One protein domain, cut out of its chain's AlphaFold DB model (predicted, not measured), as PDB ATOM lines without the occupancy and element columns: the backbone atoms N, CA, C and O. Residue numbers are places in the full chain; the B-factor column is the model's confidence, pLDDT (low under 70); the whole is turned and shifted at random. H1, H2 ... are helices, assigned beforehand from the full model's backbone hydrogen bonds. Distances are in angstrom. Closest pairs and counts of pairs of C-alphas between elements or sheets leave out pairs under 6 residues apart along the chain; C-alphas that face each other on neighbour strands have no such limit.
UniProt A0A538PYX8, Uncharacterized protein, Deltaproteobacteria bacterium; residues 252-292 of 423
ATOM      1  N   GLU A 252     129.534 139.076 224.606       81.94
ATOM      2  CA  GLU A 252     129.542 140.469 225.060       81.94
ATOM      3  C   GLU A 252     129.656 140.541 226.586       81.94
ATOM      4  O   GLU A 252     130.558 141.184 227.116       81.94
ATOM      5  N   ARG A 253     128.836 139.772 227.312       82.88
ATOM      6  CA  ARG A 253     128.855 139.746 228.783       82.88
ATOM      7  C   ARG A 253     130.161 139.197 229.358       82.88
ATOM      8  O   ARG A 253     130.582 139.581 230.447       82.88
ATOM      9  N   VAL A 254     130.819 138.281 228.642       84.94
ATOM     10  CA  VAL A 254     132.170 137.823 228.995       84.94
ATOM     11  C   VAL A 254     133.185 138.958 228.830       84.94
ATOM     12  O   VAL A 254     134.042 139.106 229.697       84.94
ATOM     13  N   ILE A 255     133.086 139.770 227.773       89.25
ATOM     14  CA  ILE A 255     133.951 140.945 227.579       89.25
ATOM     15  C   ILE A 255     133.726 141.967 228.701       89.25
ATOM     16  O   ILE A 255     134.696 142.355 229.347       89.25
ATOM     17  N   GLU A 256     132.475 142.325 228.995       85.19
ATOM     18  CA  GLU A 256     132.106 143.265 230.068       85.19
ATOM     19  C   GLU A 256     132.610 142.824 231.448       85.19
ATOM     20  O   GLU A 256     133.188 143.606 232.201       85.19
ATOM     21  N   GLU A 257     132.443 141.547 231.798       86.56
ATOM     22  CA  GLU A 257     132.929 141.044 233.083       86.56
ATOM     23  C   GLU A 257     134.466 141.024 233.130       86.56
ATOM     24  O   GLU A 257     135.060 141.296 234.178       86.56
ATOM     25  N   LEU A 258     135.139 140.710 232.015       87.62
ATOM     26  CA  LEU A 258     136.601 140.736 231.943       87.62
ATOM     27  C   LEU A 258     137.155 142.159 232.085       87.62
ATOM     28  O   LEU A 258     138.152 142.334 232.792       87.62
ATOM     29  N   THR A 259     136.525 143.160 231.463       87.25
ATOM     30  CA  THR A 259     136.914 144.573 231.596       87.25
ATOM     31  C   THR A 259     136.630 145.092 233.003       87.25
ATOM     32  O   THR A 259     137.533 145.638 233.638       87.25
ATOM     33  N   ALA A 260     135.447 144.818 233.561       84.38
ATOM     34  CA  ALA A 260     135.084 145.211 234.925       84.38
ATOM     35  C   ALA A 260     136.006 144.589 235.990       84.38
ATOM     36  O   ALA A 260     136.352 145.231 236.984       84.38
ATOM     37  N   ARG A 261     136.434 143.334 235.804       86.75
ATOM     38  CA  ARG A 261     137.431 142.686 236.676       86.75
ATOM     39  C   ARG A 261     138.816 143.293 236.527       86.75
ATOM     40  O   ARG A 261     139.503 143.469 237.530       86.75
ATOM     41  N   ALA A 262     139.229 143.611 235.301       82.75
ATOM     42  CA  ALA A 262     140.516 144.247 235.054       82.75
ATOM     43  C   ALA A 262     140.593 145.639 235.700       82.75
ATOM     44  O   ALA A 262     141.602 145.937 236.333       82.75
ATOM     45  N   ALA A 263     139.512 146.425 235.638       79.94
ATOM     46  CA  ALA A 263     139.395 147.710 236.334       79.94
ATOM     47  C   ALA A 263     139.507 147.567 237.866       79.94
ATOM     48  O   ALA A 263     140.127 148.395 238.524       79.94
ATOM     49  N   ARG A 264     138.988 146.469 238.433       80.94
ATOM     50  CA  ARG A 264     139.144 146.108 239.857       80.94
ATOM     51  C   ARG A 264     140.507 145.490 240.211       80.94
ATOM     52  O   ARG A 264     140.736 145.143 241.367       80.94
ATOM     53  N   GLY A 265     141.405 145.293 239.241       75.81
ATOM     54  CA  GLY A 265     142.694 144.619 239.448       75.81
ATOM     55  C   GLY A 265     142.594 143.103 239.689       75.81
ATOM     56  O   GLY A 265     143.565 142.463 240.103       75.81
ATOM     57  N   GLU A 266     141.439 142.488 239.426       76.38
ATOM     58  CA  GLU A 266     141.213 141.056 239.618       76.38
ATOM     59  C   GLU A 266     141.733 140.242 238.427       76.38
ATOM     60  O   GLU A 266     141.157 140.219 237.342       76.38
ATOM     61  N   THR A 267     142.818 139.499 238.642       71.00
ATOM     62  CA  THR A 267     143.450 138.665 237.599       71.00
ATOM     63  C   THR A 267     142.961 137.214 237.580       71.00
ATOM     64  O   THR A 267     143.249 136.471 236.641       71.00
ATOM     65  N   ARG A 268     142.228 136.775 238.611       74.69
ATOM     66  CA  ARG A 268     141.751 135.392 238.741       74.69
ATOM     67  C   ARG A 268     140.328 135.255 238.203       74.69
ATOM     68  O   ARG A 268     139.411 135.909 238.690       74.69
ATOM     69  N   LEU A 269     140.141 134.340 237.255       79.25
ATOM     70  CA  LEU A 269     138.818 133.980 236.747       79.25
ATOM     71  C   LEU A 269     138.111 133.026 237.721       79.25
ATOM     72  O   LEU A 269     138.733 132.146 238.325       79.25
ATOM     73  N   THR A 270     136.800 133.201 237.883       80.19
ATOM     74  CA  THR A 270     135.945 132.215 238.558       80.19
ATOM     75  C   THR A 270     135.738 131.008 237.641       80.19
ATOM     76  O   THR A 270     135.807 131.134 236.422       80.19
ATOM     77  N   ARG A 271     135.437 129.829 238.203       71.19
ATOM     78  CA  ARG A 271     135.230 128.603 237.400       71.19
ATOM     79  C   ARG A 271     134.124 128.744 236.343       71.19
ATOM     80  O   ARG A 271     134.222 128.138 235.282       71.19
ATOM     81  N   GLY A 272     133.075 129.515 236.641       77.69
ATOM     82  CA  GLY A 272     131.980 129.776 235.700       77.69
ATOM     83  C   GLY A 272     132.427 130.632 234.514       77.69
ATOM     84  O   GLY A 272     132.203 130.248 233.370       77.69
ATOM     85  N   LEU A 273     133.131 131.732 234.794       82.19
ATOM     86  CA  LEU A 273     133.676 132.622 233.770       82.19
ATOM     87  C   LEU A 273     134.771 131.939 232.942       82.19
ATOM     88  O   LEU A 273     134.797 132.091 231.731       82.19
ATOM     89  N   GLU A 274     135.637 131.136 233.563       77.75
ATOM     90  CA  GLU A 274     136.674 130.363 232.865       77.75
ATOM     91  C   GLU A 274     136.064 129.404 231.833       77.75
ATOM     92  O   GLU A 274     136.522 129.338 230.693       77.75
ATOM     93  N   ARG A 275     134.970 128.719 232.190       75.62
ATOM     94  CA  ARG A 275     134.237 127.859 231.256       75.62
ATOM     95  C   ARG A 275     133.581 128.657 230.126       75.62
ATOM     96  O   ARG A 275     133.627 128.213 228.985       75.62
ATOM     97  N   ALA A 276     132.991 129.813 230.426       80.12
ATOM     98  CA  ALA A 276     132.381 130.681 229.416       80.12
ATOM     99  C   ALA A 276     133.421 131.242 228.430       80.12
ATOM    100  O   ALA A 276     133.225 131.190 227.220       80.12
ATOM    101  N   VAL A 277     134.563 131.695 228.945       82.50
ATOM    102  CA  VAL A 277     135.723 132.143 228.167       82.50
ATOM    103  C   VAL A 277     136.215 131.042 227.225       82.50
ATOM    104  O   VAL A 277     136.410 131.292 226.037       82.50
ATOM    105  N   GLN A 278     136.351 129.811 227.727       76.75
ATOM    106  CA  GLN A 278     136.757 128.665 226.914       76.75
ATOM    107  C   GLN A 278     135.751 128.368 225.790       76.75
ATOM    108  O   GLN A 278     136.161 128.057 224.676       76.75
ATOM    109  N   LEU A 279     134.448 128.467 226.074       74.31
ATOM    110  CA  LEU A 279     133.379 128.166 225.116       74.31
ATOM    111  C   LEU A 279     133.231 129.230 224.020       74.31
ATOM    112  O   LEU A 279     133.032 128.870 222.865       74.31
ATOM    113  N   HIS A 280     133.310 130.519 224.364       79.44
ATOM    114  CA  HIS A 280     133.024 131.610 223.422       79.44
ATOM    115  C   HIS A 280     134.254 132.140 222.679       79.44
ATOM    116  O   HIS A 280     134.110 132.677 221.583       79.44
ATOM    117  N   PHE A 281     135.448 132.008 223.260       78.50
ATOM    118  CA  PHE A 281     136.675 132.593 222.708       78.50
ATOM    119  C   PHE A 281     137.807 131.577 222.526       78.50
ATOM    120  O   PHE A 281     138.856 131.936 222.008       78.50
ATOM    121  N   GLY A 282     137.635 130.322 222.959       71.44
ATOM    122  CA  GLY A 282     138.676 129.288 222.871       71.44
ATOM    123  C   GLY A 282     139.783 129.407 223.925       71.44
ATOM    124  O   GLY A 282     140.568 128.474 224.094       71.44
ATOM    125  N   GLY A 283     139.811 130.498 224.694       77.44
ATOM    126  CA  GLY A 283     140.790 130.716 225.748       77.44
ATOM    127  C   GLY A 283     140.769 132.134 226.322       77.44
ATOM    128  O   GLY A 283     140.169 133.067 225.785       77.44
ATOM    129  N   ALA A 284     141.421 132.299 227.477       77.12
ATOM    130  CA  ALA A 284     141.473 133.580 228.190       77.12
ATOM    131  C   ALA A 284     142.354 134.629 227.501       77.12
ATOM    132  O   ALA A 284     142.231 135.815 227.802       77.12
ATOM    133  N   ARG A 285     143.251 134.218 226.599       77.94
ATOM    134  CA  ARG A 285     144.096 135.141 225.838       77.94
ATOM    135  C   ARG A 285     143.268 135.844 224.767       77.94
ATOM    136  O   ARG A 285     143.303 137.065 224.678       77.94
ATOM    137  N   GLU A 286     142.501 135.066 224.021       79.88
ATOM    138  CA  GLU A 286     141.624 135.490 222.937       79.88
ATOM    139  C   GLU A 286     140.474 136.342 223.480       79.88
ATOM    140  O   GLU A 286     140.204 137.419 222.955       79.88
ATOM    141  N   ALA A 287     139.862 135.924 224.595       85.56
ATOM    142  CA  ALA A 287     138.808 136.697 225.252       85.56
ATOM    143  C   ALA A 287     139.298 138.068 225.743       85.56
ATOM    144  O   ALA A 287     138.580 139.057 225.650       85.56
ATOM    145  N   ARG A 288     140.534 138.145 226.251       84.12
ATOM    146  CA  ARG A 288     141.126 139.413 226.694       84.12
ATOM    147  C   ARG A 288     141.546 140.302 225.535       84.12
ATOM    148  O   ARG A 288     141.314 141.499 225.618       84.12
ATOM    149  N   ALA A 289     142.089 139.725 224.465       82.69
ATOM    150  CA  ALA A 289     142.377 140.467 223.243       82.69
ATOM    151  C   ALA A 289     141.096 141.085 222.659       82.69
ATOM    152  O   ALA A 289     141.081 142.271 222.351       82.69
ATOM    153  N   ALA A 290     140.000 140.319 222.613       84.06
ATOM    154  CA  ALA A 290     138.687 140.817 222.200       84.06
ATOM    155  C   ALA A 290     138.119 141.897 223.139       84.06
ATOM    156  O   ALA A 290     137.358 142.748 222.698       84.06
ATOM    157  N   ALA A 291     138.505 141.883 224.416       84.00
ATOM    158  CA  ALA A 291     138.148 142.902 225.399       84.00
ATOM    159  C   ALA A 291     139.092 144.125 225.412       84.00
ATOM    160  O   ALA A 291     138.968 144.971 226.295       84.00
ATOM    161  N   GLY A 292     140.079 144.203 224.507       83.12
ATOM    162  CA  GLY A 292     141.093 145.267 224.510       83.12
ATOM    163  C   GLY A 292     142.040 145.225 225.718       83.12
ATOM    164  O   GLY A 292     142.713 146.203 226.029       83.12
TER     165      GLY A 292
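This is residues 252 to 292 of the 423 residues of an uncharacterized protein of Deltaproteobacteria bacterium (UniProt A0A538PYX8). Three short helices come together near one corner: H1 and H2 make a wide V, and H3 packs near its point, crosswise to H1. The link of residues 264 to 270 bridges the far ends of the V, and H2 and H3 form a corner of their own at their tight link. The printed part has 41 residues with three named helices, H1, H2 and H3 in that order, and no named strand; the class is all helix. It is compact and rounded, with a radius of gyration of the C-alphas of 9.0 A and spans of 24 by 21 by 16 A.

Find C-alpha 252 at (129.542, 140.469, 225.060); from there H1, residues 252 to 263, runs 16.6 A to C-alpha 263. H2, residues 271 to 281, begins at C-alpha 271 at (135.230, 128.603, 237.400) and is 15.3 A long. H3, residues 284 to 290, covers 9.8 A and ends at C-alpha 290 at (138.687, 140.817, 222.200).

Look first at Val 254: with this residue alone H1 only just touches H2, with 3 pairs of C-alphas within 8 A, the closest being Val 254 and Val 277 at 6.8 A. They run opposite ways at a steep tilt of 57 degrees. With residues 254 to 258 alone H1 touches H3, about perpendicular at 80 degrees; the closest C-alphas, those of Ile 255 and Ala 287, are 6.9 A apart. H2 and H3 touch only at the corner by their link, the closest C-alphas being those of Phe 281 and Ala 287 at 5.3 A; they run the same way at a steep tilt of 55 degrees. In H1, H2 and H3 every O i to N i+4 pair is within hydrogen-bond range.

The two C-alphas farthest apart, those of Arg 264 and Leu 279, are 23.9 A from each other. The printed part has no cut; the link from H1 to H2 is short, that from H2 to H3 tight. The mean pLDDT of the printed part is 80.5, and no printed residue is under 70.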